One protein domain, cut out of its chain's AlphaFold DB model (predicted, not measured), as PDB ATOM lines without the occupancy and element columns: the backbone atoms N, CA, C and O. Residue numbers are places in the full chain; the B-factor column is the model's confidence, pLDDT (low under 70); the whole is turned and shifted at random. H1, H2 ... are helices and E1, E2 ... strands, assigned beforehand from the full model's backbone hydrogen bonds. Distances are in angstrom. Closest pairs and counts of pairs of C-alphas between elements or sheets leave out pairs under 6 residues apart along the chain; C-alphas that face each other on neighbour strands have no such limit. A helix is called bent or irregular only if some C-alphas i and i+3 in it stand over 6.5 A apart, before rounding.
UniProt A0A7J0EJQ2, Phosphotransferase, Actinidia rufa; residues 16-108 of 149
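What this domain is: This is residues 16 to 108 of the 149 residues of the protein "Phosphotransferase" of Actinidia rufa (UniProt A0A7J0EJQ2). A short ribbon of two parallel strands, E1 and E2, has one helix, H4, packed along E2, and a second long helix, H2, meets the later part of H4 at a steep tilt. Little H1 sits by the early part of H2, while residues 40 to 48 and 64 to 70 stick out toward opposite ends of the long axis. The 93 printed residues run H1, H2, H3, E1, H4, E2: four named helices and two named strands, class mixed, with sheet order E1, E2. The whole is loose, with a radius of gyration of the C-alphas of 15.7 A, and elongated, spanning 51 by 31 by 21 A.

How they stand to each other: Start at H1, residues 16 to 19, which touches H2, residues 23 to 41, with H2's residues 25 to 29 alone; the closest C-alphas are those of Val 17 and Leu 26, 6.0 A apart. Next comes H3, residues 46 to 50, apart from H2. E1, residues 53 to 59, is also apart from H2. H4, residues 79 to 94, touches H2 with residues 87 to 92 alone, closest at the C-alphas of Ala 31 and Phe 92, 5.3 A; they run the same way at a steep tilt of 49 degrees. Look then at E2, residues 99 to 106, whose closest C-alpha to H4 is that of Ser 100, 5.9 A from that of Asn 89. E1 and E2 are parallel at 27 degrees, with N 55 and O 100 at 2.9 A and N 57 and O 103 at 2.8 A, within hydrogen-bond range. E1, H4 and E2 make a strand-helix-strand unit, two parallel neighbour strands with a helix between them in the chain, and its crossover is right-handed. In H2 and H4 every O i to N i+4 pair is within hydrogen-bond range; H3 has 0 of 1, and 0 of 2 O i to N i+3 pairs, while H1 is too short for an O i to N i+4 pair.

Where its parts are: Find C-alpha 16 at (-64.882, -24.655, 8.685), where H1 begins its 5.0 A. H2 runs 27.3 A to C-alpha 41 at (-54.707, -49.530, 4.207). H3 spans 9.2 A and is only just irregular: C-alphas 47 and 50 are 6.8 A apart. E1 measures 19.5 A and H4 22.3 A. E2, 19.9 A long, bends by 54 degrees at residue 102 and ends at C-alpha 106, (-44.781, -28.384, -7.474).

The domain as a whole: The C-alphas farthest apart are those of Glu 46 and Ala 66, 51.5 A. The printed part has no cut. The link E1 to H4, residues 60 to 78, is long; the others are tight. Residues 19 to 21, 42 to 51 and 61 to 79 are under pLDDT 70; the mean of the printed part is 73.8.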
ATOM      1  N   ASN A  16     -65.318 -25.172   7.382       82.88
ATOM      2  CA  ASN A  16     -64.882 -24.655   8.685       82.88
ATOM      3  C   ASN A  16     -63.367 -24.798   8.918       82.88
ATOM      4  O   ASN A  16     -62.804 -24.021   9.683       82.88
ATOM      5  N   VAL A  17     -62.713 -25.764   8.267       81.25
ATOM      6  CA  VAL A  17     -61.247 -25.907   8.272       81.25
ATOM      7  C   VAL A  17     -60.626 -24.868   7.339       81.25
ATOM      8  O   VAL A  17     -59.631 -24.251   7.697       81.25
ATOM      9  N   MET A  18     -61.259 -24.608   6.190       73.94
ATOM     10  CA  MET A  18     -60.826 -23.576   5.237       73.94
ATOM     11  C   MET A  18     -61.083 -22.144   5.727       73.94
ATOM     12  O   MET A  18     -60.282 -21.251   5.469       73.94
ATOM     13  N   ALA A  19     -62.202 -21.909   6.418       67.25
ATOM     14  CA  ALA A  19     -62.588 -20.598   6.946       67.25
ATOM     15  C   ALA A  19     -61.985 -20.305   8.330       67.25
ATOM     16  O   ALA A  19     -61.961 -19.152   8.758       67.25
ATOM     17  N   GLY A  20     -61.515 -21.336   9.041       55.47
ATOM     18  CA  GLY A  20     -60.826 -21.211  10.320       55.47
ATOM     19  C   GLY A  20     -59.420 -20.642  10.125       55.47
ATOM     20  O   GLY A  20     -58.582 -21.238   9.463       55.47
ATOM     21  N   SER A  21     -59.162 -19.484  10.720       58.72
ATOM     22  CA  SER A  21     -58.109 -18.512  10.392       58.72
ATOM     23  C   SER A  21     -56.636 -18.925  10.590       58.72
ATOM     24  O   SER A  21     -55.784 -18.044  10.700       58.72
ATOM     25  N   SER A  22     -56.285 -20.213  10.663       74.81
ATOM     26  CA  SER A  22     -54.895 -20.642  10.872       74.81
ATOM     27  C   SER A  22     -54.498 -21.817   9.985       74.81
ATOM     28  O   SER A  22     -55.109 -22.884  10.034       74.81
ATOM     29  N   LYS A  23     -53.386 -21.640   9.258       81.75
ATOM     30  CA  LYS A  23     -52.627 -22.679   8.534       81.75
ATOM     31  C   LYS A  23     -52.493 -23.977   9.347       81.75
ATOM     32  O   LYS A  23     -52.595 -25.064   8.787       81.75
ATOM     33  N   GLN A  24     -52.347 -23.861  10.669       84.12
ATOM     34  CA  GLN A  24     -52.205 -25.003  11.570       84.12
ATOM     35  C   GLN A  24     -53.425 -25.935  11.566       84.12
ATOM     36  O   GLN A  24     -53.259 -27.146  11.646       84.12
ATOM     37  N   HIS A  25     -54.646 -25.404  11.452       86.94
ATOM     38  CA  HIS A  25     -55.854 -26.236  11.429       86.94
ATOM     39  C   HIS A  25     -55.925 -27.097  10.168       86.94
ATOM     40  O   HIS A  25     -56.339 -28.251  10.236       86.94
ATOM     41  N   LEU A  26     -55.494 -26.551   9.028       88.62
ATOM     42  CA  LEU A  26     -55.421 -27.297   7.777       88.62
ATOM     43  C   LEU A  26     -54.359 -28.401   7.854       88.62
ATOM     44  O   LEU A  26     -54.624 -29.532   7.465       88.62
ATOM     45  N   ILE A  27     -53.183 -28.086   8.394       90.38
ATOM     46  CA  ILE A  27     -52.091 -29.049   8.581       90.38
ATOM     47  C   ILE A  27     -52.512 -30.198   9.504       90.38
ATOM     48  O   ILE A  27     -52.330 -31.365   9.155       90.38
ATOM     49  N   ASP A  28     -53.128 -29.880  10.642       91.50
ATOM     50  CA  ASP A  28     -53.649 -30.881  11.576       91.50
ATOM     51  C   ASP A  28     -54.731 -31.747  10.912       91.50
ATOM     52  O   ASP A  28     -54.743 -32.967  11.081       91.50
ATOM     53  N   TYR A  29     -55.614 -31.143  10.107       92.12
ATOM     54  CA  TYR A  29     -56.634 -31.876   9.359       92.12
ATOM     55  C   TYR A  29     -56.015 -32.851   8.348       92.12
ATOM     56  O   TYR A  29     -56.382 -34.024   8.333       92.12
ATOM     57  N   ILE A  30     -55.026 -32.409   7.563       91.94
ATOM     58  CA  ILE A  30     -54.306 -33.271   6.610       91.94
ATOM     59  C   ILE A  30     -53.617 -34.429   7.346       91.94
ATOM     60  O   ILE A  30     -53.726 -35.577   6.919       91.94
ATOM     61  N   ALA A  31     -52.939 -34.157   8.463       93.00
ATOM     62  CA  ALA A  31     -52.271 -35.185   9.261       93.00
ATOM     63  C   ALA A  31     -53.254 -36.213   9.843       93.00
ATOM     64  O   ALA A  31     -52.976 -37.414   9.830       93.00
ATOM     65  N   MET A  32     -54.415 -35.759  10.320       93.75
ATOM     66  CA  MET A  32     -55.483 -36.626  10.810       93.75
ATOM     67  C   MET A  32     -56.035 -37.527   9.700       93.75
ATOM     68  O   MET A  32     -56.173 -38.732   9.906       93.75
ATOM     69  N   GLU A  33     -56.365 -36.968   8.536       93.88
ATOM     70  CA  GLU A  33     -56.909 -37.741   7.414       93.88
ATOM     71  C   GLU A  33     -55.878 -38.733   6.856       93.88
ATOM     72  O   GLU A  33     -56.205 -39.894   6.612       93.88
ATOM     73  N   LEU A  34     -54.602 -38.342   6.784       91.31
ATOM     74  CA  LEU A  34     -53.517 -39.252   6.417       91.31
ATOM     75  C   LEU A  34     -53.372 -40.413   7.418       91.31
ATOM     76  O   LEU A  34     -53.162 -41.557   7.012       91.31
ATOM     77  N   SER A  35     -53.522 -40.143   8.720       90.75
ATOM     78  CA  SER A  35     -53.509 -41.172   9.771       90.75
ATOM     79  C   SER A  35     -54.619 -42.211   9.573       90.75
ATOM     80  O   SER A  35     -54.369 -43.419   9.653       90.75
ATOM     81  N   LYS A  36     -55.836 -41.758   9.235       91.44
ATOM     82  CA  LYS A  36     -56.966 -42.644   8.914       91.44
ATOM     83  C   LYS A  36     -56.679 -43.483   7.674       91.44
ATOM     84  O   LYS A  36     -56.810 -44.701   7.740       91.44
ATOM     85  N   PHE A  37     -56.226 -42.854   6.589       89.94
ATOM     86  CA  PHE A  37     -55.894 -43.539   5.338       89.94
ATOM     87  C   PHE A  37     -54.898 -44.684   5.568       89.94
ATOM     88  O   PHE A  37     -55.123 -45.816   5.134       89.94
ATOM     89  N   ILE A  38     -53.824 -44.406   6.314       86.81
ATOM     90  CA  ILE A  38     -52.792 -45.392   6.657       86.81
ATOM     91  C   ILE A  38     -53.355 -46.526   7.500       86.81
ATOM     92  O   ILE A  38     -53.014 -47.675   7.241       86.81
ATOM     93  N   SER A  39     -54.192 -46.215   8.488       85.62
ATOM     94  CA  SER A  39     -54.787 -47.219   9.375       85.62
ATOM     95  C   SER A  39     -55.748 -48.148   8.627       85.62
ATOM     96  O   SER A  39     -55.822 -49.333   8.936       85.62
ATOM     97  N   THR A  40     -56.458 -47.632   7.619       86.25
ATOM     98  CA  THR A  40     -57.367 -48.417   6.769       86.25
ATOM     99  C   THR A  40     -56.613 -49.314   5.783       86.25
ATOM    100  O   THR A  40     -57.068 -50.417   5.491       86.25
ATOM    101  N   HIS A  41     -55.460 -48.860   5.280       79.88
ATOM    102  CA  HIS A  41     -54.707 -49.530   4.207       79.88
ATOM    103  C   HIS A  41     -53.410 -50.208   4.663       79.88
ATOM    104  O   HIS A  41     -52.648 -50.706   3.831       79.88
ATOM    105  N   SER A  42     -53.102 -50.224   5.961       69.56
ATOM    106  CA  SER A  42     -51.936 -50.942   6.464       69.56
ATOM    107  C   SER A  42     -52.201 -52.446   6.425       69.56
ATOM    108  O   SER A  42     -52.813 -53.000   7.333       69.56
ATOM    109  N   GLU A  43     -51.712 -53.116   5.385       57.75
ATOM    110  CA  GLU A  43     -51.499 -54.560   5.434       57.75
ATOM    111  C   GLU A  43     -50.479 -54.874   6.535       57.75
ATOM    112  O   GLU A  43     -49.456 -54.189   6.663       57.75
ATOM    113  N   SER A  44     -50.763 -55.898   7.343       50.06
ATOM    114  CA  SER A  44     -49.896 -56.430   8.398       50.06
ATOM    115  C   SER A  44     -48.617 -57.017   7.794       50.06
ATOM    116  O   SER A  44     -48.452 -58.228   7.680       50.06
ATOM    117  N   THR A  45     -47.721 -56.155   7.338       48.41
ATOM    118  CA  THR A  45     -46.403 -56.534   6.846       48.41
ATOM    119  C   THR A  45     -45.429 -56.347   7.997       48.41
ATOM    120  O   THR A  45     -45.023 -55.233   8.326       48.41
ATOM    121  N   GLU A  46     -45.090 -57.461   8.644       47.59
ATOM    122  CA  GLU A  46     -44.163 -57.535   9.783       47.59
ATOM    123  C   GLU A  46     -42.772 -56.933   9.454       47.59
ATOM    124  O   GLU A  46     -42.069 -56.471  10.352       47.59
ATOM    125  N   ASP A  47     -42.439 -56.797   8.162       47.53
ATOM    126  CA  ASP A  47     -41.215 -56.170   7.632       47.53
ATOM    127  C   ASP A  47     -41.238 -54.627   7.538       47.53
ATOM    128  O   ASP A  47     -40.193 -53.995   7.358       47.53
ATOM    129  N   ALA A  48     -42.400 -53.973   7.663       51.78
ATOM    130  CA  ALA A  48     -42.516 -52.514   7.512       51.78
ATOM    131  C   ALA A  48     -42.065 -51.719   8.755       51.78
ATOM    132  O   ALA A  48     -42.004 -50.491   8.723       51.78
ATOM    133  N   SER A  49     -41.739 -52.410   9.849       51.19
ATOM    134  CA  SER A  49     -41.434 -51.832  11.165       51.19
ATOM    135  C   SER A  49     -40.022 -51.233  11.293       51.19
ATOM    136  O   SER A  49     -39.725 -50.575  12.288       51.19
ATOM    137  N   ALA A  50     -39.145 -51.417  10.299       56.47
ATOM    138  CA  ALA A  50     -37.741 -51.013  10.410       56.47
ATOM    139  C   ALA A  50     -37.413 -49.614   9.853       56.47
ATOM    140  O   ALA A  50     -36.322 -49.100  10.112       56.47
ATOM    141  N   ARG A  51     -38.291 -48.993   9.050       66.94
ATOM    142  CA  ARG A  51     -37.997 -47.701   8.401       66.94
ATOM    143  C   ARG A  51     -39.221 -46.793   8.361       66.94
ATOM    144  O   ARG A  51     -40.231 -47.152   7.768       66.94
ATOM    145  N   GLN A  52     -39.060 -45.586   8.905       77.69
ATOM    146  CA  GLN A  52     -40.040 -44.508   8.794       77.69
ATOM    147  C   GLN A  52     -40.432 -44.284   7.327       77.69
ATOM    148  O   GLN A  52     -39.569 -44.176   6.444       77.69
ATOM    149  N   ARG A  53     -41.738 -44.205   7.064       84.50
ATOM    150  CA  ARG A  53     -42.272 -44.004   5.713       84.50
ATOM    151  C   ARG A  53     -41.953 -42.588   5.228       84.50
ATOM    152  O   ARG A  53     -42.008 -41.624   5.985       84.50
ATOM    153  N   LYS A  54     -41.626 -42.458   3.943       88.31
ATOM    154  CA  LYS A  54     -41.324 -41.169   3.309       88.31
ATOM    155  C   LYS A  54     -42.544 -40.665   2.558       88.31
ATOM    156  O   LYS A  54     -43.127 -41.418   1.781       88.31
ATOM    157  N   TRP A  55     -42.887 -39.397   2.743       88.06
ATOM    158  CA  TRP A  55     -43.997 -38.757   2.046       88.06
ATOM    159  C   TRP A  55     -43.504 -37.652   1.115       88.06
ATOM    160  O   TRP A  55     -42.711 -36.792   1.508       88.06
ATOM    161  N   GLY A  56     -43.951 -37.714  -0.140       87.06
ATOM    162  CA  GLY A  56     -43.809 -36.635  -1.109       87.06
ATOM    163  C   GLY A  56     -45.054 -35.762  -1.055       87.06
ATOM    164  O   GLY A  56     -46.163 -36.276  -1.189       87.06
ATOM    165  N   PHE A  57     -44.867 -34.465  -0.837       85.50
ATOM    166  CA  PHE A  57     -45.953 -33.503  -0.764       85.50
ATOM    167  C   PHE A  57     -45.940 -32.608  -1.998       85.50
ATOM    168  O   PHE A  57     -44.970 -31.891  -2.240       85.50
ATOM    169  N   THR A  58     -47.020 -32.655  -2.772       85.06
ATOM    170  CA  THR A  58     -47.192 -31.819  -3.962       85.06
ATOM    171  C   THR A  58     -48.103 -30.644  -3.638       85.06
ATOM    172  O   THR A  58     -49.192 -30.842  -3.098       85.06
ATOM    173  N   ILE A  59     -47.683 -29.425  -3.985       77.31
ATOM    174  CA  ILE A  59     -48.513 -28.221  -3.856       77.31
ATOM    175  C   ILE A  59     -48.727 -27.590  -5.229       77.31
ATOM    176  O   ILE A  59     -47.802 -27.047  -5.833       77.31
ATOM    177  N   SER A  60     -49.977 -27.601  -5.687       71.25
ATOM    178  CA  SER A  60     -50.414 -26.869  -6.875       71.25
ATOM    179  C   SER A  60     -50.794 -25.440  -6.484       71.25
ATOM    180  O   SER A  60     -51.757 -25.222  -5.748       71.25
ATOM    181  N   TYR A  61     -50.054 -24.447  -6.972       63.50
ATOM    182  CA  TYR A  61     -50.418 -23.038  -6.803       63.50
ATOM    183  C   TYR A  61     -51.142 -22.527  -8.048       63.50
ATOM    184  O   TYR A  61     -50.663 -22.701  -9.166       63.50
ATOM    185  N   LEU A  62     -52.250 -21.803  -7.861       50.28
ATOM    186  CA  LEU A  62     -52.851 -21.039  -8.952       50.28
ATOM    187  C   LEU A  62     -51.882 -19.924  -9.380       50.28
ATOM    188  O   LEU A  62     -51.456 -19.077  -8.583       50.28
ATOM    189  N   VAL A  63     -51.499 -19.942 -10.654       46.84
ATOM    190  CA  VAL A  63     -50.705 -18.879 -11.270       46.84
ATOM    191  C   VAL A  63     -51.667 -17.795 -11.745       46.84
ATOM    192  O   VAL A  63     -52.158 -17.850 -12.867       46.84
ATOM    193  N   ASP A  64     -51.915 -16.782 -10.912       45.19
ATOM    194  CA  ASP A  64     -52.427 -15.514 -11.436       45.19
ATOM    195  C   ASP A  64     -51.320 -14.831 -12.259       45.19
ATOM    196  O   ASP A  64     -50.167 -14.705 -11.823       45.19
ATOM    197  N   GLN A  65     -51.685 -14.429 -13.479       38.81
ATOM    198  CA  GLN A  65     -50.845 -14.138 -14.655       38.81
ATOM    199  C   GLN A  65     -49.787 -13.010 -14.540       38.81
ATOM    200  O   GLN A  65     -49.250 -12.568 -15.550       38.81
ATOM    201  N   ALA A  66     -49.395 -12.564 -13.349       33.09
ATOM    202  CA  ALA A  66     -48.314 -11.582 -13.168       33.09
ATOM    203  C   ALA A  66     -47.064 -12.148 -12.465       33.09
ATOM    204  O   ALA A  66     -46.013 -11.505 -12.450       33.09
ATOM    205  N   ALA A  67     -47.144 -13.353 -11.890       39.03
ATOM    206  CA  ALA A  67     -46.082 -13.922 -11.052       39.03
ATOM    207  C   ALA A  67     -45.256 -15.037 -11.723       39.03
ATOM    208  O   ALA A  67     -44.339 -15.564 -11.090       39.03
ATOM    209  N   ALA A  68     -45.525 -15.364 -12.994       42.72
ATOM    210  CA  ALA A  68     -44.897 -16.480 -13.720       42.72
ATOM    211  C   ALA A  68     -43.356 -16.393 -13.823       42.72
ATOM    212  O   ALA A  68     -42.693 -17.396 -14.050       42.72
ATOM    213  N   VAL A  69     -42.763 -15.213 -13.597       41.72
ATOM    214  CA  VAL A  69     -41.298 -15.009 -13.595       41.72
ATOM    215  C   VAL A  69     -40.727 -14.842 -12.173       41.72
ATOM    216  O   VAL A  69     -39.511 -14.824 -11.984       41.72
ATOM    217  N   LYS A  70     -41.578 -14.724 -11.143       37.31
ATOM    218  CA  LYS A  70     -41.169 -14.294  -9.793       37.31
ATOM    219  C   LYS A  70     -41.377 -15.314  -8.679       37.31
ATOM    220  O   LYS A  70     -40.932 -15.056  -7.568       37.31
ATOM    221  N   ARG A  71     -41.945 -16.485  -8.961       41.19
ATOM    222  CA  ARG A  71     -41.782 -17.657  -8.089       41.19
ATOM    223  C   ARG A  71     -40.631 -18.497  -8.618       41.19
ATOM    224  O   ARG A  71     -40.798 -19.647  -9.003       41.19
ATOM    225  N   LYS A  72     -39.452 -17.855  -8.672       37.94
ATOM    226  CA  LYS A  72     -38.175 -18.561  -8.566       37.94
ATOM    227  C   LYS A  72     -38.376 -19.567  -7.448       37.94
ATOM    228  O   LYS A  72     -38.617 -19.141  -6.325       37.94
ATOM    229  N   SER A  73     -38.399 -20.837  -7.824       41.31
ATOM    230  CA  SER A  73     -37.892 -21.924  -7.020       41.31
ATOM    231  C   SER A  73     -38.181 -21.789  -5.516       41.31
ATOM    232  O   SER A  73     -37.490 -21.077  -4.795       41.31
ATOM    233  N   LEU A  74     -39.033 -22.669  -4.993       40.94
ATOM    234  CA  LEU A  74     -38.876 -23.204  -3.626       40.94
ATOM    235  C   LEU A  74     -37.495 -23.889  -3.411       40.94
ATOM    236  O   LEU A  74     -37.295 -24.663  -2.495       40.94
ATOM    237  N   ALA A  75     -36.511 -23.606  -4.264       43.38
ATOM    238  CA  ALA A  75     -35.107 -23.833  -4.048       43.38
ATOM    239  C   ALA A  75     -34.429 -22.454  -4.001       43.38
ATOM    240  O   ALA A  75     -34.597 -21.641  -4.908       43.38
ATOM    241  N   VAL A  76     -33.606 -22.240  -2.974       39.59
ATOM    242  CA  VAL A  76     -32.593 -21.174  -2.808       39.59
ATOM    243  C   VAL A  76     -32.878 -20.089  -1.741       39.59
ATOM    244  O   VAL A  76     -31.917 -19.469  -1.312       39.59
ATOM    245  N   ASP A  77     -34.081 -19.929  -1.162       46.03
ATOM    246  CA  ASP A  77     -34.256 -19.038   0.026       46.03
ATOM    247  C   ASP A  77     -35.359 -19.517   1.000       46.03
ATOM    248  O   ASP A  77     -36.303 -18.827   1.383       46.03
ATOM    249  N   ASP A  78     -35.270 -20.806   1.316       60.38
ATOM    250  CA  ASP A  78     -36.398 -21.714   1.532       60.38
ATOM    251  C   ASP A  78     -36.943 -21.765   2.976       60.38
ATOM    252  O   ASP A  78     -37.225 -22.830   3.526       60.38
ATOM    253  N   GLN A  79     -37.047 -20.613   3.642       66.56
ATOM    254  CA  GLN A  79     -37.536 -20.548   5.027       66.56
ATOM    255  C   GLN A  79     -39.003 -21.001   5.131       66.56
ATOM    256  O   GLN A  79     -39.344 -21.799   5.999       66.56
ATOM    257  N   VAL A  80     -39.852 -20.575   4.190       71.19
ATOM    258  CA  VAL A  80     -41.288 -20.912   4.164       71.19
ATOM    259  C   VAL A  80     -41.525 -22.402   3.887       71.19
ATOM    260  O   VAL A  80     -42.377 -23.021   4.527       71.19
ATOM    261  N   GLY A  81     -40.764 -22.995   2.957       74.56
ATOM    262  CA  GLY A  81     -40.829 -24.426   2.654       74.56
ATOM    263  C   GLY A  81     -40.389 -25.271   3.849       74.56
ATOM    264  O   GLY A  81     -41.104 -26.187   4.258       74.56
ATOM    265  N   LYS A  82     -39.268 -24.906   4.484       80.56
ATOM    266  CA  LYS A  82     -38.770 -25.563   5.706       80.56
ATOM    267  C   LYS A  82     -39.743 -25.449   6.875       80.56
ATOM    268  O   LYS A  82     -39.943 -26.429   7.588       80.56
ATOM    269  N   GLU A  83     -40.361 -24.287   7.070       84.88
ATOM    270  CA  GLU A  83     -41.397 -24.088   8.090       84.88
ATOM    271  C   GLU A  83     -42.595 -25.003   7.850       84.88
ATOM    272  O   GLU A  83     -43.014 -25.706   8.765       84.88
ATOM    273  N   LEU A  84     -43.095 -25.078   6.614       84.38
ATOM    274  CA  LEU A  84     -44.196 -25.976   6.269       84.38
ATOM    275  C   LEU A  84     -43.833 -27.451   6.487       84.38
ATOM    276  O   LEU A  84     -44.607 -28.186   7.094       84.38
ATOM    277  N   VAL A  85     -42.654 -27.884   6.036       87.44
ATOM    278  CA  VAL A  85     -42.147 -29.249   6.259       87.44
ATOM    279  C   VAL A  85     -42.078 -29.569   7.754       87.44
ATOM    280  O   VAL A  85     -42.511 -30.640   8.182       87.44
ATOM    281  N   ASN A  86     -41.575 -28.636   8.564       90.56
ATOM    282  CA  ASN A  86     -41.483 -28.805  10.010       90.56
ATOM    283  C   ASN A  86     -42.861 -28.883  10.674       90.56
ATOM    284  O   ASN A  86     -43.085 -29.786  11.479       90.56
ATOM    285  N   GLU A  87     -43.785 -27.985  10.335       91.44
ATOM    286  CA  GLU A  87     -45.156 -27.990  10.861       91.44
ATOM    287  C   GLU A  87     -45.895 -29.288  10.505       91.44
ATOM    288  O   GLU A  87     -46.524 -29.899  11.370       91.44
ATOM    289  N   MET A  88     -45.755 -29.769   9.266       90.88
ATOM    290  CA  MET A  88     -46.338 -31.041   8.822       90.88
ATOM    291  C   MET A  88     -45.763 -32.232   9.595       90.88
ATOM    292  O   MET A  88     -46.516 -33.055  10.111       90.88
ATOM    293  N   ASN A  89     -44.437 -32.305   9.747       92.00
ATOM    294  CA  ASN A  89     -43.792 -33.365  10.527       92.00
ATOM    295  C   ASN A  89     -44.218 -33.338  12.009       92.00
ATOM    296  O   ASN A  89     -44.396 -34.390  12.627       92.00
ATOM    297  N   GLN A  90     -44.413 -32.150  12.592       93.94
ATOM    298  CA  GLN A  90     -44.947 -32.014  13.951       93.94
ATOM    299  C   GLN A  90     -46.389 -32.521  14.046       93.94
ATOM    300  O   GLN A  90     -46.718 -33.236  14.996       93.94
ATOM    301  N   ALA A  91     -47.231 -32.205  13.062       93.88
ATOM    302  CA  ALA A  91     -48.605 -32.690  13.008       93.88
ATOM    303  C   ALA A  91     -48.672 -34.213  12.825       93.88
ATOM    304  O   ALA A  91     -49.410 -34.881  13.547       93.88
ATOM    305  N   PHE A  92     -47.837 -34.802  11.965       92.62
ATOM    306  CA  PHE A  92     -47.727 -36.262  11.838       92.62
ATOM    307  C   PHE A  92     -47.369 -36.923  13.166       92.62
ATOM    308  O   PHE A  92     -48.059 -37.845  13.599       92.62
ATOM    309  N   LYS A  93     -46.372 -36.384  13.878       92.06
ATOM    310  CA  LYS A  93     -45.999 -36.871  15.210       92.06
ATOM    311  C   LYS A  93     -47.146 -36.740  16.217       92.06
ATOM    312  O   LYS A  93     -47.394 -37.673  16.977       92.06
ATOM    313  N   LYS A  94     -47.859 -35.609  16.217       93.62
ATOM    314  CA  LYS A  94     -49.035 -35.365  17.072       93.62
ATOM    315  C   LYS A  94     -50.153 -36.382  16.817       93.62
ATOM    316  O   LYS A  94     -50.814 -36.794  17.764       93.62
ATOM    317  N   HIS A  95     -50.336 -36.802  15.568       90.75
ATOM    318  CA  HIS A  95     -51.355 -37.767  15.149       90.75
ATOM    319  C   HIS A  95     -50.862 -39.226  15.104       90.75
ATOM    320  O   HIS A  95     -51.577 -40.091  14.597       90.75
ATOM    321  N   GLY A  96     -49.669 -39.516  15.643       86.62
ATOM    322  CA  GLY A  96     -49.123 -40.876  15.732       86.62
ATOM    323  C   GLY A  96     -48.759 -41.500  14.382       86.62
ATOM    324  O   GLY A  96     -48.691 -42.721  14.272       86.62
ATOM    325  N   VAL A  97     -48.544 -40.681  13.353       86.00
ATOM    326  CA  VAL A  97     -48.209 -41.136  12.002       86.00
ATOM    327  C   VAL A  97     -46.694 -41.260  11.871       86.00
ATOM    328  O   VAL A  97     -45.985 -40.256  11.931       86.00
ATOM    329  N   ASP A  98     -46.186 -42.477  11.654       87.44
ATOM    330  CA  ASP A  98     -44.756 -42.708  11.402       87.44
ATOM    331  C   ASP A  98     -44.373 -42.414   9.939       87.44
ATOM    332  O   ASP A  98     -44.045 -43.297   9.140       87.44
ATOM    333  N   ILE A  99     -44.476 -41.133   9.579       87.81
ATOM    334  CA  ILE A  99     -44.116 -40.573   8.276       87.81
ATOM    335  C   ILE A  99     -43.236 -39.341   8.470       87.81
ATOM    336  O   ILE A  99     -43.477 -38.531   9.364       87.81
ATOM    337  N   SER A 100     -42.272 -39.152   7.568       89.50
ATOM    338  CA  SER A 100     -41.588 -37.872   7.379       89.50
ATOM    339  C   SER A 100     -41.793 -37.307   5.975       89.50
ATOM    340  O   SER A 100     -41.739 -38.025   4.971       89.50
ATOM    341  N   VAL A 101     -42.010 -35.991   5.899       88.69
ATOM    342  CA  VAL A 101     -41.994 -35.249   4.633       88.69
ATOM    343  C   VAL A 101     -40.570 -35.307   4.075       88.69
ATOM    344  O   VAL A 101     -39.638 -34.778   4.681       88.69
ATOM    345  N   PHE A 102     -40.397 -35.963   2.932       87.31
ATOM    346  CA  PHE A 102     -39.093 -36.145   2.290       87.31
ATOM    347  C   PHE A 102     -38.864 -35.160   1.144       87.31
ATOM    348  O   PHE A 102     -37.739 -34.725   0.917       87.31
ATOM    349  N   ALA A 103     -39.928 -34.820   0.421       84.31
ATOM    350  CA  ALA A 103     -39.866 -33.907  -0.705       84.31
ATOM    351  C   ALA A 103     -41.108 -33.022  -0.722       84.31
ATOM    352  O   ALA A 103     -42.221 -33.513  -0.540       84.31
ATOM    353  N   LEU A 104     -40.891 -31.734  -0.967       84.81
ATOM    354  CA  LEU A 104     -41.924 -30.771  -1.304       84.81
ATOM    355  C   LEU A 104     -41.722 -30.393  -2.772       84.81
ATOM    356  O   LEU A 104     -40.635 -29.950  -3.138       84.81
ATOM    357  N   VAL A 105     -42.735 -30.605  -3.608       83.88
ATOM    358  CA  VAL A 105     -42.643 -30.395  -5.060       83.88
ATOM    359  C   VAL A 105     -43.841 -29.603  -5.578       83.88
ATOM    360  O   VAL A 105     -44.921 -29.629  -4.986       83.88
ATOM    361  N   ASP A 106     -43.657 -28.887  -6.684       84.81
ATOM    362  CA  ASP A 106     -44.781 -28.384  -7.474       84.81
ATOM    363  C   ASP A 106     -45.411 -29.507  -8.314       84.81
ATOM    364  O   ASP A 106     -44.843 -30.592  -8.470       84.81
ATOM    365  N   ASP A 107     -46.600 -29.237  -8.844       85.12
ATOM    366  CA  ASP A 107     -47.392 -30.182  -9.631       85.12
ATOM    367  C   ASP A 107     -46.690 -30.662 -10.901       85.12
ATOM    368  O   ASP A 107     -46.516 -31.866 -11.074       85.12
ATOM    369  N   ALA A 108     -46.205 -29.747 -11.740       88.38
ATOM    370  CA  ALA A 108     -45.542 -30.108 -12.991       88.38
ATOM    371  C   ALA A 108     -44.242 -30.895 -12.748       88.38
ATOM    372  O   ALA A 108     -43.916 -31.809 -13.509       88.38
TER     373      ALA A 108